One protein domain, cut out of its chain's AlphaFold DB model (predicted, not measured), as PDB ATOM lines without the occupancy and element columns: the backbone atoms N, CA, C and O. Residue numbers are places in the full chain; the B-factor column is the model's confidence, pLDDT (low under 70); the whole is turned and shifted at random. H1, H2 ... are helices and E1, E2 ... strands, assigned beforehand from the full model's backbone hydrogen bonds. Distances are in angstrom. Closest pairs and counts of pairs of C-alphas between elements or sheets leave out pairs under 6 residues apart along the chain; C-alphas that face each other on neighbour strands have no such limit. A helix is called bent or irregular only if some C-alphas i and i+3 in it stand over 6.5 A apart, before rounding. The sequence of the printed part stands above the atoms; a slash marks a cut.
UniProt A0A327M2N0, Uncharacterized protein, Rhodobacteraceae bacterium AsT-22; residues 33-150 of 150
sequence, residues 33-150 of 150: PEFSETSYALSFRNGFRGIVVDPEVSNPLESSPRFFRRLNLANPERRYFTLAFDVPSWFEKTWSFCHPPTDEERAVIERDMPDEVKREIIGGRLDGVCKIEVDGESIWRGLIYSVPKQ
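What this domain is: This is residues 33 to 150 of the 150 residues of an uncharacterized protein of Rhodobacteraceae bacterium AsT-22 (UniProt A0A327M2N0). A single six-stranded sheet curls like part of a barrel, left open between its edge strands E1 and E3, and folds back on itself into two leaves that face each other. The long hairpin E5 and E6 runs through it, the short helix H1 sits by both edge strands, and H2 and H3 lie far out from the core, with residues 111 to 116 sticking out. The printed part has 118 residues, with named elements in the order E1 E2 H1 E3 E4 H2 H3 E5 E6; the class is mixed, helices and strands. The mixed sheet has the order E1 E2 E4 E5 E6 E3. The whole is compact, with a radius of gyration of the C-alphas of 14.1 A and spans of 41 by 40 by 28 A.

How they stand to each other: E1, residues 40 to 43, and E2, residues 49 to 52, form an antiparallel hairpin at 160 degrees, with N 42 and O 50 2.8 A apart. H1, residues 71 to 74, is on the sheet at a height of 5.7 A, over none of the strands; its closest C-alphas to E1 are those of Leu 71 and Tyr 40, 5.2 A apart. E3, residues 78 to 84, is an edge strand; its closest C-alpha to H1 is that of Arg 78, 7.0 A from that of Asn 72. E4, residues 95 to 99, is parallel to E2 at 31 degrees, with N 98 and O 51 2.8 A apart. H2, residues 103 to 112, only grazes the sheet, with its residues 105 to 109. H3, residues 115 to 120, is not on the sheet, and is apart from H2, but only just, at 8.2 A. E5, residues 125 to 134, is antiparallel to E4 at 130 degrees, with N 97 and O 131 2.9 A apart. E6, residues 137 to 148, forms a hairpin with E5 at 158 degrees, with N 139 and O 132 2.9 A apart, and is antiparallel to E3 at 146 degrees, with N 81 and O 145 2.9 A apart. In this folded sheet, one sheet bent back into two leaves, E1, E2 and E4 face E6 and E3, with E5 as the hinge. In H2 and H3 every O i to N i+4 pair is within hydrogen-bond range; H1 is too short for one.

Where its parts are: E1 begins at C-alpha 40, (47.253, 8.732, 23.126). E3 is 19.1 A long, H2 14.3 A, E5 27.8 A and E6 34.0 A. E6 ends at C-alpha 148, (29.664, 9.499, 18.410).

The domain as a whole: The C-alphas of Asp 135 and Gln 150, the two farthest apart, are 42.4 A apart. The printed part has no cut. The link from E2 to H1, residues 53 to 70, is long. No printed residue is under 70 in pLDDT.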
ATOM      1  N   PRO A  33      55.997   1.900  23.073       90.00
ATOM      2  CA  PRO A  33      57.135   2.788  22.900       90.00
ATOM      3  C   PRO A  33      56.876   4.121  23.600       90.00
ATOM      4  O   PRO A  33      55.746   4.458  23.963       90.00
ATOM      5  N   GLU A  34      57.938   4.893  23.790       88.38
ATOM      6  CA  GLU A  34      57.800   6.251  24.294       88.38
ATOM      7  C   GLU A  34      57.143   7.146  23.232       88.38
ATOM      8  O   GLU A  34      57.483   7.077  22.054       88.38
ATOM      9  N   PHE A  35      56.185   7.974  23.650       88.62
ATOM     10  CA  PHE A  35      55.480   8.925  22.788       88.62
ATOM     11  C   PHE A  35      55.278  10.270  23.491       88.62
ATOM     12  O   PHE A  35      55.484  10.377  24.708       88.62
ATOM     13  N   SER A  36      54.898  11.287  22.708       88.00
ATOM     14  CA  SER A  36      54.768  12.681  23.148       88.00
ATOM     15  C   SER A  36      53.698  12.875  24.223       88.00
ATOM     16  O   SER A  36      52.834  12.026  24.446       88.00
ATOM     17  N   GLU A  37      53.724  14.027  24.896       85.94
ATOM     18  CA  GLU A  37      52.768  14.284  25.970       85.94
ATOM     19  C   GLU A  37      51.314  14.381  25.496       85.94
ATOM     20  O   GLU A  37      50.400  13.956  26.205       85.94
ATOM     21  N   THR A  38      51.144  14.832  24.262       88.00
ATOM     22  CA  THR A  38      49.881  15.050  23.560       88.00
ATOM     23  C   THR A  38      49.361  13.818  22.817       88.00
ATOM     24  O   THR A  38      48.271  13.856  22.252       88.00
ATOM     25  N   SER A  39      50.111  12.711  22.813       92.31
ATOM     26  CA  SER A  39      49.716  11.487  22.114       92.31
ATOM     27  C   SER A  39      48.962  10.509  23.018       92.31
ATOM     28  O   SER A  39      49.175  10.442  24.233       92.31
ATOM     29  N   TYR A  40      48.095   9.694  22.413       93.62
ATOM     30  CA  TYR A  40      47.253   8.732  23.126       93.62
ATOM     31  C   TYR A  40      47.363   7.331  22.536       93.62
ATOM     32  O   TYR A  40      47.241   7.130  21.329       93.62
ATOM     33  N   ALA A  41      47.517   6.330  23.404       93.19
ATOM     34  CA  ALA A  41      47.614   4.940  22.986       93.19
ATOM     35  C   ALA A  41      46.231   4.307  22.783       93.19
ATOM     36  O   ALA A  41      45.300   4.482  23.582       93.19
ATOM     37  N   LEU A  42      46.116   3.491  21.738       92.75
ATOM     38  CA  LEU A  42      44.902   2.778  21.383       92.75
ATOM     39  C   LEU A  42      45.252   1.358  20.915       92.75
ATOM     40  O   LEU A  42      46.095   1.151  20.051       92.75
ATOM     41  N   SER A  43      44.627   0.354  21.529       92.38
ATOM     42  CA  SER A  43      44.860  -1.063  21.226       92.38
ATOM     43  C   SER A  43      43.533  -1.793  21.062       92.38
ATOM     44  O   SER A  43      42.638  -1.670  21.908       92.38
ATOM     45  N   PHE A  44      43.423  -2.570  19.987       89.81
ATOM     46  CA  PHE A  44      42.240  -3.347  19.637       89.81
ATOM     47  C   PHE A  44      42.475  -4.849  19.783       89.81
ATOM     48  O   PHE A  44      43.598  -5.348  19.807       89.81
ATOM     49  N   ARG A  45      41.367  -5.595  19.865       83.88
ATOM     50  CA  ARG A  45      41.386  -7.059  20.005       83.88
ATOM     51  C   ARG A  45      41.925  -7.784  18.767       83.88
ATOM     52  O   ARG A  45      42.436  -8.883  18.916       83.88
ATOM     53  N   ASN A  46      41.836  -7.170  17.587       83.50
ATOM     54  CA  ASN A  46      42.389  -7.698  16.332       83.50
ATOM     55  C   ASN A  46      43.928  -7.584  16.250       83.50
ATOM     56  O   ASN A  46      44.502  -7.872  15.209       83.50
ATOM     57  N   GLY A  47      44.597  -7.128  17.316       86.00
ATOM     58  CA  GLY A  47      46.050  -6.964  17.360       86.00
ATOM     59  C   GLY A  47      46.540  -5.585  16.930       86.00
ATOM     60  O   GLY A  47      47.683  -5.253  17.234       86.00
ATOM     61  N   PHE A  48      45.685  -4.753  16.322       92.62
ATOM     62  CA  PHE A  48      46.045  -3.393  15.931       92.62
ATOM     63  C   PHE A  48      46.382  -2.532  17.152       92.62
ATOM     64  O   PHE A  48      45.646  -2.507  18.148       92.62
ATOM     65  N   ARG A  49      47.493  -1.800  17.061       94.31
ATOM     66  CA  ARG A  49      48.022  -0.938  18.117       94.31
ATOM     67  C   ARG A  49      48.487   0.370  17.494       94.31
ATOM     68  O   ARG A  49      49.425   0.371  16.708       94.31
ATOM     69  N   GLY A  50      47.825   1.463  17.848       94.69
ATOM     70  CA  GLY A  50      48.098   2.794  17.323       94.69
ATOM     71  C   GLY A  50      48.376   3.795  18.437       94.69
ATOM     72  O   GLY A  50      47.733   3.757  19.486       94.69
ATOM     73  N   ILE A  51      49.319   4.695  18.204       95.56
ATOM     74  CA  ILE A  51      49.547   5.896  19.005       95.56
ATOM     75  C   ILE A  51      49.027   7.057  18.178       95.56
ATOM     76  O   ILE A  51      49.590   7.366  17.136       95.56
ATOM     77  N   VAL A  52      47.932   7.663  18.616       95.25
ATOM     78  CA  VAL A  52      47.342   8.808  17.924       95.25
ATOM     79  C   VAL A  52      48.041  10.065  18.395       95.25
ATOM     80  O   VAL A  52      48.019  10.362  19.591       95.25
ATOM     81  N   VAL A  53      48.684  10.749  17.455       93.81
ATOM     82  CA  VAL A  53      49.481  11.950  17.685       93.81
ATOM     83  C   VAL A  53      48.587  13.171  17.534       93.81
ATOM     84  O   VAL A  53      47.888  13.299  16.531       93.81
ATOM     85  N   ASP A  54      48.590  14.025  18.557       90.31
ATOM     86  CA  ASP A  54      47.818  15.271  18.622       90.31
ATOM     87  C   ASP A  54      46.330  15.138  18.221       90.31
ATOM     88  O   ASP A  54      45.834  15.917  17.402       90.31
ATOM     89  N   PRO A  55      45.574  14.160  18.764       90.44
ATOM     90  CA  PRO A  55      44.152  14.068  18.476       90.44
ATOM     91  C   PRO A  55      43.388  15.229  19.112       90.44
ATOM     92  O   PRO A  55      43.675  15.662  20.228       90.44
ATOM     93  N   GLU A  56      42.321  15.651  18.441       88.19
ATOM     94  CA  GLU A  56      41.314  16.521  19.035       88.19
ATOM     95  C   GLU A  56      40.600  15.768  20.173       88.19
ATOM     96  O   GLU A  56      39.895  14.781  19.926       88.19
ATOM     97  N   VAL A  57      40.803  16.210  21.420       90.69
ATOM     98  CA  VAL A  57      40.219  15.588  22.616       90.69
ATOM     99  C   VAL A  57      39.359  16.549  23.435       90.69
ATOM    100  O   VAL A  57      39.696  17.718  23.589       90.69
ATOM    101  N   SER A  58      38.255  16.044  23.987       88.62
ATOM    102  CA  SER A  58      37.313  16.767  24.838       88.62
ATOM    103  C   SER A  58      37.831  16.910  26.270       88.62
ATOM    104  O   SER A  58      37.611  17.943  26.900       88.62
ATOM    105  N   ASN A  59      38.553  15.904  26.779       89.56
ATOM    106  CA  ASN A  59      39.156  15.917  28.109       89.56
ATOM    107  C   ASN A  59      40.632  15.466  28.068       89.56
ATOM    108  O   ASN A  59      40.910  14.261  28.110       89.56
ATOM    109  N   PRO A  60      41.597  16.396  27.973       87.88
ATOM    110  CA  PRO A  60      43.010  16.051  27.876       87.88
ATOM    111  C   PRO A  60      43.540  15.412  29.170       87.88
ATOM    112  O   PRO A  60      43.291  15.882  30.277       87.88
ATOM    113  N   LEU A  61      44.312  14.329  29.032       86.50
ATOM    114  CA  LEU A  61      44.880  13.561  30.154       86.50
ATOM    115  C   LEU A  61      46.381  13.834  30.343       86.50
ATOM    116  O   LEU A  61      47.160  12.906  30.578       86.50
ATOM    117  N   GLU A  62      46.792  15.097  30.241       80.44
ATOM    118  CA  GLU A  62      48.205  15.516  30.294       80.44
ATOM    119  C   GLU A  62      48.897  15.078  31.594       80.44
ATOM    120  O   GLU A  62      49.993  14.518  31.577       80.44
ATOM    121  N   SER A  63      48.205  15.228  32.728       81.88
ATOM    122  CA  SER A  63      48.711  14.878  34.061       81.88
ATOM    123  C   SER A  63      48.753  13.372  34.346       81.88
ATOM    124  O   SER A  63      49.341  12.943  35.341       81.88
ATOM    125  N   SER A  64      48.144  12.541  33.494       85.00
ATOM    126  CA  SER A  64      48.147  11.089  33.684       85.00
ATOM    127  C   SER A  64      49.468  10.475  33.210       85.00
ATOM    128  O   SER A  64      50.019  10.910  32.195       85.00
ATOM    129  N   PRO A  65      49.982   9.415  33.860       85.50
ATOM    130  CA  PRO A  65      51.135   8.683  33.344       85.50
ATOM    131  C   PRO A  65      50.851   8.102  31.951       85.50
ATOM    132  O   PRO A  65      49.749   7.610  31.703       85.50
ATOM    133  N   ARG A  66      51.860   8.090  31.067       82.38
ATOM    134  CA  ARG A  66      51.758   7.644  29.657       82.38
ATOM    135  C   ARG A  66      51.013   6.313  29.486       82.38
ATOM    136  O   ARG A  66      50.131   6.199  28.644       82.38
ATOM    137  N   PHE A  67      51.287   5.335  30.350       80.00
ATOM    138  CA  PHE A  67      50.650   4.009  30.338       80.00
ATOM    139  C   PHE A  67      49.113   4.039  30.488       80.00
ATOM    140  O   PHE A  67      48.413   3.148  29.998       80.00
ATOM    141  N   PHE A  68      48.571   5.059  31.156       84.12
ATOM    142  CA  PHE A  68      47.133   5.218  31.381       84.12
ATOM    143  C   PHE A  68      46.457   6.154  30.370       84.12
ATOM    144  O   PHE A  68      45.226   6.205  30.335       84.12
ATOM    145  N   ARG A  69      47.221   6.839  29.507       89.25
ATOM    146  CA  ARG A  69      46.673   7.735  28.480       89.25
ATOM    147  C   ARG A  69      46.072   6.930  27.341       89.25
ATOM    148  O   ARG A  69      46.763   6.433  26.452       89.25
ATOM    149  N   ARG A  70      44.750   6.793  27.382       90.25
ATOM    150  CA  ARG A  70      43.964   6.097  26.361       90.25
ATOM    151  C   ARG A  70      43.030   7.079  25.689       90.25
ATOM    152  O   ARG A  70      42.304   7.792  26.377       90.25
ATOM    153  N   LEU A  71      42.971   7.036  24.362       91.44
ATOM    154  CA  LEU A  71      42.132   7.964  23.600       91.44
ATOM    155  C   LEU A  71      40.644   7.841  23.970       91.44
ATOM    156  O   LEU A  71      39.947   8.836  24.100       91.44
ATOM    157  N   ASN A  72      40.175   6.622  24.255       90.06
ATOM    158  CA  ASN A  72      38.798   6.368  24.697       90.06
ATOM    159  C   ASN A  72      38.451   6.988  26.064       90.06
ATOM    160  O   ASN A  72      37.272   7.092  26.389       90.06
ATOM    161  N   LEU A  73      39.456   7.294  26.896       90.94
ATOM    162  CA  LEU A  73      39.263   7.975  28.179       90.94
ATOM    163  C   LEU A  73      39.287   9.494  28.002       90.94
ATOM    164  O   LEU A  73      38.550  10.182  28.699       90.94
ATOM    165  N   ALA A  74      40.107   9.990  27.071       91.38
ATOM    166  CA  ALA A  74      40.174  11.407  26.728       91.38
ATOM    167  C   ALA A  74      38.943  11.885  25.936       91.38
ATOM    168  O   ALA A  74      38.513  13.015  26.111       91.38
ATOM    169  N   ASN A  75      38.353  10.997  25.127       93.19
ATOM    170  CA  ASN A  75      37.121  11.213  24.362       93.19
ATOM    171  C   ASN A  75      36.056  10.175  24.740       93.19
ATOM    172  O   ASN A  75      35.804   9.230  23.976       93.19
ATOM    173  N   PRO A  76      35.445  10.287  25.933       92.19
ATOM    174  CA  PRO A  76      34.439   9.337  26.389       92.19
ATOM    175  C   PRO A  76      33.187   9.334  25.506       92.19
ATOM    176  O   PRO A  76      32.528   8.297  25.418       92.19
ATOM    177  N   GLU A  77      32.883  10.433  24.820       93.25
ATOM    178  CA  GLU A  77      31.732  10.607  23.932       93.25
ATOM    179  C   GLU A  77      31.893   9.935  22.563       93.25
ATOM    180  O   GLU A  77      30.928   9.848  21.807       93.25
ATOM    181  N   ARG A  78      33.085   9.420  22.230       93.19
ATOM    182  CA  ARG A  78      33.359   8.786  20.933       93.19
ATOM    183  C   ARG A  78      33.714   7.314  21.076       93.19
ATOM    184  O   ARG A  78      34.294   6.860  22.066       93.19
ATOM    185  N   ARG A  79      33.347   6.537  20.061       93.00
ATOM    186  CA  ARG A  79      33.742   5.139  19.892       93.00
ATOM    187  C   ARG A  79      34.673   5.038  18.697       93.00
ATOM    188  O   ARG A  79      34.282   5.364  17.582       93.00
ATOM    189  N   TYR A  80      35.872   4.533  18.951       93.44
ATOM    190  CA  TYR A  80      36.894   4.325  17.937       93.44
ATOM    191  C   TYR A  80      36.849   2.897  17.408       93.44
ATOM    192  O   TYR A  80      36.582   1.951  18.158       93.44
ATOM    193  N   PHE A  81      37.141   2.746  16.126       93.31
ATOM    194  CA  PHE A  81      37.320   1.470  15.447       93.31
ATOM    195  C   PHE A  81      38.404   1.609  14.377       93.31
ATOM    196  O   PHE A  81      38.821   2.715  14.035       93.31
ATOM    197  N   THR A  82      38.896   0.477  13.883       93.50
ATOM    198  CA  THR A  82      39.995   0.447  12.912       93.50
ATOM    199  C   THR A  82      39.662  -0.345  11.684       93.50
ATOM    200  O   THR A  82      39.082  -1.426  11.792       93.50
ATOM    201  N   LEU A  83      40.206   0.122  10.569       93.25
ATOM    202  CA  LEU A  83      40.402  -0.666   9.366       93.25
ATOM    203  C   LEU A  83      41.885  -1.026   9.291       93.25
ATOM    204  O   LEU A  83      42.722  -0.197   8.939       93.25
ATOM    205  N   ALA A  84      42.221  -2.238   9.724       92.81
ATOM    206  CA  ALA A  84      43.586  -2.743   9.672       92.81
ATOM    207  C   ALA A  84      43.904  -3.211   8.247       92.81
ATOM    208  O   ALA A  84      43.097  -3.913   7.643       92.81
ATOM    209  N   PHE A  85      45.074  -2.843   7.733       92.44
ATOM    210  CA  PHE A  85      45.559  -3.367   6.460       92.44
ATOM    211  C   PHE A  85      46.283  -4.692   6.652       92.44
ATOM    212  O   PHE A  85      46.738  -5.004   7.761       92.44
ATOM    213  N   ASP A  86      46.362  -5.452   5.560       91.00
ATOM    214  CA  ASP A  86      47.144  -6.676   5.510       91.00
ATOM    215  C   ASP A  86      48.629  -6.311   5.570       91.00
ATOM    216  O   ASP A  86      49.146  -5.572   4.731       91.00
ATOM    217  N   VAL A  87      49.287  -6.765   6.629       91.81
ATOM    218  CA  VAL A  87      50.706  -6.523   6.878       91.81
ATOM    219  C   VAL A  87      51.364  -7.855   7.204       91.81
ATOM    220  O   VAL A  87      50.709  -8.734   7.766       91.81
ATOM    221  N   PRO A  88      52.666  -8.013   6.921       92.62
ATOM    222  CA  PRO A  88      53.388  -9.210   7.318       92.62
ATOM    223  C   PRO A  88      53.203  -9.540   8.803       92.62
ATOM    224  O   PRO A  88      53.148  -8.645   9.652       92.62
ATOM    225  N   SER A  89      53.172 -10.832   9.133       92.00
ATOM    226  CA  SER A  89      52.798 -11.326  10.467       92.00
ATOM    227  C   SER A  89      53.655 -10.769  11.612       92.00
ATOM    228  O   SER A  89      53.209 -10.681  12.757       92.00
ATOM    229  N   TRP A  90      54.894 -10.358  11.330       90.62
ATOM    230  CA  TRP A  90      55.788  -9.735  12.312       90.62
ATOM    231  C   TRP A  90      55.442  -8.271  12.635       90.62
ATOM    232  O   TRP A  90      55.870  -7.775  13.674       90.62
ATOM    233  N   PHE A  91      54.632  -7.593  11.812       91.56
ATOM    234  CA  PHE A  91      54.132  -6.232  12.057       91.56
ATOM    235  C   PHE A  91      52.721  -6.183  12.645       91.56
ATOM    236  O   PHE A  91      52.280  -5.125  13.100       91.56
ATOM    237  N   GLU A  92      52.006  -7.309  12.697       89.50
ATOM    238  CA  GLU A  92      50.625  -7.355  13.191       89.50
ATOM    239  C   GLU A  92      50.468  -6.739  14.585       89.50
ATOM    240  O   GLU A  92      49.482  -6.049  14.848       89.50
ATOM    241  N   LYS A  93      51.451  -6.972  15.461       89.00
ATOM    242  CA  LYS A  93      51.451  -6.557  16.873       89.00
ATOM    243  C   LYS A  93      52.365  -5.359  17.149       89.00
ATOM    244  O   LYS A  93      52.567  -5.016  18.319       89.00
ATOM    245  N   THR A  94      52.925  -4.747  16.114       92.69
ATOM    246  CA  THR A  94      53.801  -3.579  16.242       92.69
ATOM    247  C   THR A  94      52.963  -2.321  16.446       92.69
ATOM    248  O   THR A  94      51.867  -2.198  15.900       92.69
ATOM    249  N   TRP A  95      53.457  -1.408  17.281       94.75
ATOM    250  CA  TRP A  95      52.830  -0.105  17.481       94.75
ATOM    251  C   TRP A  95      53.056   0.771  16.247       94.75
ATOM    252  O   TRP A  95      54.189   0.931  15.806       94.75
ATOM    253  N   SER A  96      51.980   1.331  15.703       95.94
ATOM    254  CA  SER A  96      52.022   2.325  14.628       95.94
ATOM    255  C   SER A  96      51.770   3.726  15.170       95.94
ATOM    256  O   SER A  96      50.960   3.889  16.085       95.94
ATOM    257  N   PHE A  97      52.383   4.737  14.566       95.94
ATOM    258  CA  PHE A  97      52.064   6.137  14.828       95.94
ATOM    259  C   PHE A  97      50.973   6.595  13.868       95.94
ATOM    260  O   PHE A  97      51.016   6.306  12.673       95.94
ATOM    261  N   CYS A  98      49.955   7.247  14.412       96.25
ATOM    262  CA  CYS A  98      48.765   7.656  13.695       96.25
ATOM    263  C   CYS A  98      48.665   9.171  13.707       96.25
ATOM    264  O   CYS A  98      48.527   9.768  14.774       96.25
ATOM    265  N   HIS A  99      48.694   9.769  12.524       95.38
ATOM    266  CA  HIS A  99      48.574  11.211  12.348       95.38
ATOM    267  C   HIS A  99      47.226  11.557  11.717       95.38
ATOM    268  O   HIS A  99      46.666  10.715  11.005       95.38
ATOM    269  N   PRO A 100      46.699  12.771  11.946       94.12
ATOM    270  CA  PRO A 100      45.548  13.261  11.202       94.12
ATOM    271  C   PRO A 100      45.791  13.127   9.688       94.12
ATOM    272  O   PRO A 100      46.887  13.454   9.229       94.12
ATOM    273  N   PRO A 101      44.806  12.634   8.916       93.50
ATOM    274  CA  PRO A 101      44.959  12.451   7.475       93.50
ATOM    275  C   PRO A 101      45.236  13.783   6.779       93.50
ATOM    276  O   PRO A 101      44.543  14.772   7.045       93.50
ATOM    277  N   THR A 102      46.172  13.793   5.832       94.25
ATOM    278  CA  THR A 102      46.298  14.914   4.889       94.25
ATOM    279  C   THR A 102      45.167  14.881   3.855       94.25
ATOM    280  O   THR A 102      44.509  13.855   3.664       94.25
ATOM    281  N   ASP A 103      44.927  15.996   3.161       93.38
ATOM    282  CA  ASP A 103      43.896  16.051   2.114       93.38
ATOM    283  C   ASP A 103      44.198  15.082   0.955       93.38
ATOM    284  O   ASP A 103      43.289  14.457   0.408       93.38
ATOM    285  N   GLU A 104      45.480  14.890   0.631       93.44
ATOM    286  CA  GLU A 104      45.928  13.922  -0.375       93.44
ATOM    287  C   GLU A 104      45.676  12.481   0.076       93.44
ATOM    288  O   GLU A 104      45.112  11.682  -0.675       93.44
ATOM    289  N   GLU A 105      46.038  12.145   1.318       93.56
ATOM    290  CA  GLU A 105      45.789  10.818   1.884       93.56
ATOM    291  C   GLU A 105      44.296  10.519   1.940       93.56
ATOM    292  O   GLU A 105      43.877   9.421   1.580       93.56
ATOM    293  N   ARG A 106      43.479  11.501   2.335       92.69
ATOM    294  CA  ARG A 106      42.023  11.361   2.359       92.69
ATOM    295  C   ARG A 106      41.476  11.056   0.969       92.69
ATOM    296  O   ARG A 106      40.704  10.112   0.832       92.69
ATOM    297  N   ALA A 107      41.914  11.787  -0.056       93.06
ATOM    298  CA  ALA A 107      41.479  11.552  -1.430       93.06
ATOM    299  C   ALA A 107      41.872  10.151  -1.935       93.06
ATOM    300  O   ALA A 107      41.069   9.481  -2.583       93.06
ATOM    301  N   VAL A 108      43.084   9.683  -1.613       92.44
ATOM    302  CA  VAL A 108      43.547   8.328  -1.959       92.44
ATOM    303  C   VAL A 108      42.712   7.268  -1.242       92.44
ATOM    304  O   VAL A 108      42.223   6.339  -1.882       92.44
ATOM    305  N   ILE A 109      42.489   7.431   0.063       92.62
ATOM    306  CA  ILE A 109      41.686   6.506   0.871       92.62
ATOM    307  C   ILE A 109      40.255   6.439   0.334       92.62
ATOM    308  O   ILE A 109      39.728   5.352   0.132       92.62
ATOM    309  N   GLU A 110      39.616   7.575   0.064       90.06
ATOM    310  CA  GLU A 110      38.245   7.611  -0.453       90.06
ATOM    311  C   GLU A 110      38.132   7.002  -1.855       90.06
ATOM    312  O   GLU A 110      37.139   6.333  -2.161       90.06
ATOM    313  N   ARG A 111      39.147   7.189  -2.704       92.00
ATOM    314  CA  ARG A 111      39.187   6.607  -4.049       92.00
ATOM    315  C   ARG A 111      39.373   5.092  -4.010       92.00
ATOM    316  O   ARG A 111      38.624   4.383  -4.676       92.00
ATOM    317  N   ASP A 112      40.336   4.614  -3.227       90.94
ATOM    318  CA  ASP A 112      40.803   3.223  -3.279       90.94
ATOM    319  C   ASP A 112      40.032   2.304  -2.309       90.94
ATOM    320  O   ASP A 112      40.143   1.079  -2.375       90.94
ATOM    321  N   MET A 113      39.211   2.870  -1.416       89.94
ATOM    322  CA  MET A 113      38.416   2.093  -0.469       89.94
ATOM    323  C   MET A 113      37.260   1.336  -1.152       89.94
ATOM    324  O   MET A 113      36.460   1.957  -1.863       89.94
ATOM    325  N   PRO A 114      37.094   0.025  -0.871       91.88
ATOM    326  CA  PRO A 114      35.985  -0.768  -1.394       91.88
ATOM    327  C   PRO A 114      34.611  -0.235  -0.966       91.88
ATOM    328  O   PRO A 114      34.420   0.182   0.179       91.88
ATOM    329  N   ASP A 115      33.620  -0.333  -1.853       90.75
ATOM    330  CA  ASP A 115      32.255   0.161  -1.603       90.75
ATOM    331  C   ASP A 115      31.537  -0.553  -0.446       90.75
ATOM    332  O   ASP A 115      30.607  -0.016   0.160       90.75
ATOM    333  N   GLU A 116      31.940  -1.779  -0.121       90.38
ATOM    334  CA  GLU A 116      31.461  -2.505   1.061       90.38
ATOM    335  C   GLU A 116      31.915  -1.815   2.348       90.38
ATOM    336  O   GLU A 116      31.087  -1.463   3.186       90.38
ATOM    337  N   VAL A 117      33.207  -1.505   2.446       88.12
ATOM    338  CA  VAL A 117      33.791  -0.820   3.604       88.12
ATOM    339  C   VAL A 117      33.226   0.591   3.736       88.12
ATOM    340  O   VAL A 117      32.852   0.993   4.835       88.12
ATOM    341  N   LYS A 118      33.069   1.321   2.619       87.94
ATOM    342  CA  LYS A 118      32.444   2.656   2.606       87.94
ATOM    343  C   LYS A 118      31.066   2.658   3.258       87.94
ATOM    344  O   LYS A 118      30.740   3.605   3.968       87.94
ATOM    345  N   ARG A 119      30.271   1.605   3.039       87.81
ATOM    346  CA  ARG A 119      28.933   1.455   3.632       87.81
ATOM    347  C   ARG A 119      28.977   1.202   5.136       87.81
ATOM    348  O   ARG A 119      28.113   1.699   5.851       87.81
ATOM    349  N   GLU A 120      29.980   0.478   5.620       85.31
ATOM    350  CA  GLU A 120      30.156   0.211   7.054       85.31
ATOM    351  C   GLU A 120      30.632   1.439   7.837       85.31
ATOM    352  O   GLU A 120      30.295   1.593   9.010       85.31
ATOM    353  N   ILE A 121      31.387   2.333   7.191       87.81
ATOM    354  CA  ILE A 121      31.928   3.545   7.821       87.81
ATOM    355  C   ILE A 121      31.056   4.790   7.624       87.81
ATOM    356  O   ILE A 121      31.501   5.895   7.940       87.81
ATOM    357  N   ILE A 122      29.830   4.648   7.107       87.06
ATOM    358  CA  ILE A 122      28.920   5.787   6.918       87.06
ATOM    359  C   ILE A 122      28.708   6.499   8.261       87.06
ATOM    360  O   ILE A 122      28.309   5.894   9.255       87.06
ATOM    361  N   GLY A 123      28.977   7.808   8.282       86.19
ATOM    362  CA  GLY A 123      28.901   8.637   9.491       86.19
ATOM    363  C   GLY A 123      30.137   8.565  10.399       86.19
ATOM    364  O   GLY A 123      30.170   9.232  11.432       86.19
ATOM    365  N   GLY A 124      31.154   7.788  10.024       91.44
ATOM    366  CA  GLY A 124      32.456   7.764  10.678       91.44
ATOM    367  C   GLY A 124      33.334   8.942  10.258       91.44
ATOM    368  O   GLY A 124      33.407   9.298   9.083       91.44
ATOM    369  N   ARG A 125      34.041   9.531  11.223       92.94
ATOM    370  CA  ARG A 125      35.108  10.508  10.978       92.94
ATOM    371  C   ARG A 125      36.442   9.773  10.907       92.94
ATOM    372  O   ARG A 125      36.737   9.001  11.814       92.94
ATOM    373  N   LEU A 126      37.236  10.017   9.864       94.06
ATOM    374  CA  LEU A 126      38.622   9.548   9.794       94.06
ATOM    375  C   LEU A 126      39.475  10.411  10.733       94.06
ATOM    376  O   LEU A 126      39.708  11.582  10.441       94.06
ATOM    377  N   ASP A 127      39.906   9.846  11.860       93.69
ATOM    378  CA  ASP A 127      40.713  10.566  12.855       93.69
ATOM    379  C   ASP A 127      42.211  10.356  12.662       93.69
ATOM    380  O   ASP A 127      42.998  11.185  13.113       93.69
ATOM    381  N   GLY A 128      42.629   9.261  12.019       94.94
ATOM    382  CA  GLY A 128      44.052   9.030  11.831       94.94
ATOM    383  C   GLY A 128      44.419   7.993  10.784       94.94
ATOM    384  O   GLY A 128      43.749   6.970  10.620       94.94
ATOM    385  N   VAL A 129      45.542   8.255  10.123       96.56
ATOM    386  CA  VAL A 129      46.251   7.338   9.233       96.56
ATOM    387  C   VAL A 129      47.453   6.800   9.988       96.56
ATOM    388  O   VAL A 129      48.306   7.563  10.436       96.56
ATOM    389  N   CYS A 130      47.511   5.482  10.152       96.56
ATOM    390  CA  CYS A 130      48.515   4.831  10.976       96.56
ATOM    391  C   CYS A 130      49.607   4.199  10.131       96.56
ATOM    392  O   CYS A 130      49.330   3.367   9.262       96.56
ATOM    393  N   LYS A 131      50.853   4.549  10.439       96.12
ATOM    394  CA  LYS A 131      52.045   4.063   9.752       96.12
ATOM    395  C   LYS A 131      53.032   3.451  10.743       96.12
ATOM    396  O   LYS A 131      53.080   3.835  11.912       96.12
ATOM    397  N   ILE A 132      53.784   2.462  10.285       94.62
ATOM    398  CA  ILE A 132      54.931   1.906  11.004       94.62
ATOM    399  C   ILE A 132      56.179   2.423  10.302       94.62
ATOM    400  O   ILE A 132      56.278   2.315   9.083       94.62
ATOM    401  N   GLU A 133      57.111   2.970  11.074       92.06
ATOM    402  CA  GLU A 133      58.422   3.378  10.581       92.06
ATOM    403  C   GLU A 133      59.425   2.243  10.794       92.06
ATOM    404  O   GLU A 133      59.595   1.759  11.916       92.06
ATOM    405  N   VAL A 134      60.062   1.795   9.713       91.25
ATOM    406  CA  VAL A 134      61.061   0.717   9.725       91.25
ATOM    407  C   VAL A 134      62.165   1.092   8.755       91.25
ATOM    408  O   VAL A 134      61.882   1.356   7.594       91.25
ATOM    409  N   ASP A 135      63.410   1.148   9.226       89.94
ATOM    410  CA  ASP A 135      64.589   1.432   8.391       89.94
ATOM    411  C   ASP A 135      64.475   2.710   7.527       89.94
ATOM    412  O   ASP A 135      65.084   2.824   6.466       89.94
ATOM    413  N   GLY A 136      63.705   3.702   7.996       89.00
ATOM    414  CA  GLY A 136      63.454   4.965   7.289       89.00
ATOM    415  C   GLY A 136      62.294   4.926   6.287       89.00
ATOM    416  O   GLY A 136      61.976   5.951   5.687       89.00
ATOM    417  N   GLU A 137      61.628   3.783   6.130       91.56
ATOM    418  CA  GLU A 137      60.431   3.626   5.309       91.56
ATOM    419  C   GLU A 137      59.161   3.656   6.166       91.56
ATOM    420  O   GLU A 137      59.135   3.167   7.298       91.56
ATOM    421  N   SER A 138      58.082   4.223   5.615       91.75
ATOM    422  CA  SER A 138      56.774   4.275   6.276       91.75
ATOM    423  C   SER A 138      55.791   3.312   5.610       91.75
ATOM    424  O   SER A 138      55.450   3.447   4.435       91.75
ATOM    425  N   ILE A 139      55.327   2.325   6.373       93.44
ATOM    426  CA  ILE A 139      54.392   1.296   5.909       93.44
ATOM    427  C   ILE A 139      53.013   1.598   6.483       93.44
ATOM    428  O   ILE A 139      52.862   1.772   7.692       93.44
ATOM    429  N   TRP A 140      51.985   1.620   5.637       93.94
ATOM    430  CA  TRP A 140      50.611   1.816   6.091       93.94
ATOM    431  C   TRP A 140      50.133   0.598   6.879       93.94
ATOM    432  O   TRP A 140      50.098  -0.520   6.373       93.94
ATOM    433  N   ARG A 141      49.732   0.820   8.130       95.06
ATOM    434  CA  ARG A 141      49.256  -0.235   9.030       95.06
ATOM    435  C   ARG A 141      47.738  -0.306   9.098       95.06
ATOM    436  O   ARG A 141      47.181  -1.378   9.355       95.06
ATOM    437  N   GLY A 142      47.076   0.828   8.908       94.94
ATOM    438  CA  GLY A 142      45.625   0.921   8.875       94.94
ATOM    439  C   GLY A 142      45.119   2.322   9.181       94.94
ATOM    440  O   GLY A 142      45.886   3.281   9.263       94.94
ATOM    441  N   LEU A 143      43.809   2.417   9.364       95.50
ATOM    442  CA  LEU A 143      43.083   3.664   9.562       95.50
ATOM    443  C   LEU A 143      42.304   3.616  10.874       95.50
ATOM    444  O   LEU A 143      41.757   2.569  11.235       95.50
ATOM    445  N   ILE A 144      42.220   4.754  11.559       95.38
ATOM    446  CA  ILE A 144      41.393   4.941  12.750       95.38
ATOM    447  C   ILE A 144      40.214   5.832  12.392       95.38
ATOM    448  O   ILE A 144      40.379   6.964  11.937       95.38
ATOM    449  N   TYR A 145      39.028   5.317  12.680       95.00
ATOM    450  CA  TYR A 145      37.779   6.045  12.568       95.00
ATOM    451  C   TYR A 145      37.124   6.179  13.935       95.00
ATOM    452  O   TYR A 145      37.302   5.331  14.818       95.00
ATOM    453  N   SER A 146      36.290   7.201  14.084       94.62
ATOM    454  CA  SER A 146      35.391   7.317  15.223       94.62
ATOM    455  C   SER A 146      33.986   7.724  14.833       94.62
ATOM    456  O   SER A 146      33.748   8.438  13.860       94.62
ATOM    457  N   VAL A 147      33.052   7.299  15.674       94.56
ATOM    458  CA  VAL A 147      31.649   7.709  15.657       94.56
ATOM    459  C   VAL A 147      31.249   8.228  17.039       94.56
ATOM    460  O   VAL A 147      31.823   7.785  18.043       94.56
ATOM    461  N   PRO A 148      30.274   9.144  17.133       93.19
ATOM    462  CA  PRO A 148      29.664   9.499  18.410       93.19
ATOM    463  C   PRO A 148      29.073   8.260  19.100       93.19
ATOM    464  O   PRO A 148      28.501   7.387  18.442       93.19
ATOM    465  N   LYS A 149      29.204   8.167  20.425       88.50
ATOM    466  CA  LYS A 149      28.433   7.211  21.224       88.50
ATOM    467  C   LYS A 149      27.009   7.744  21.368       88.50
ATOM    468  O   LYS A 149      26.831   8.909  21.715       88.50
ATOM    469  N   GLN A 150      26.036   6.888  21.072       75.19
ATOM    470  CA  GLN A 150      24.628   7.112  21.404       75.19
ATOM    471  C   GLN A 150      24.384   6.821  22.882       75.19
ATOM    472  O   GLN A 150      25.066   5.909  23.412       75.19
TER     473      GLN A 150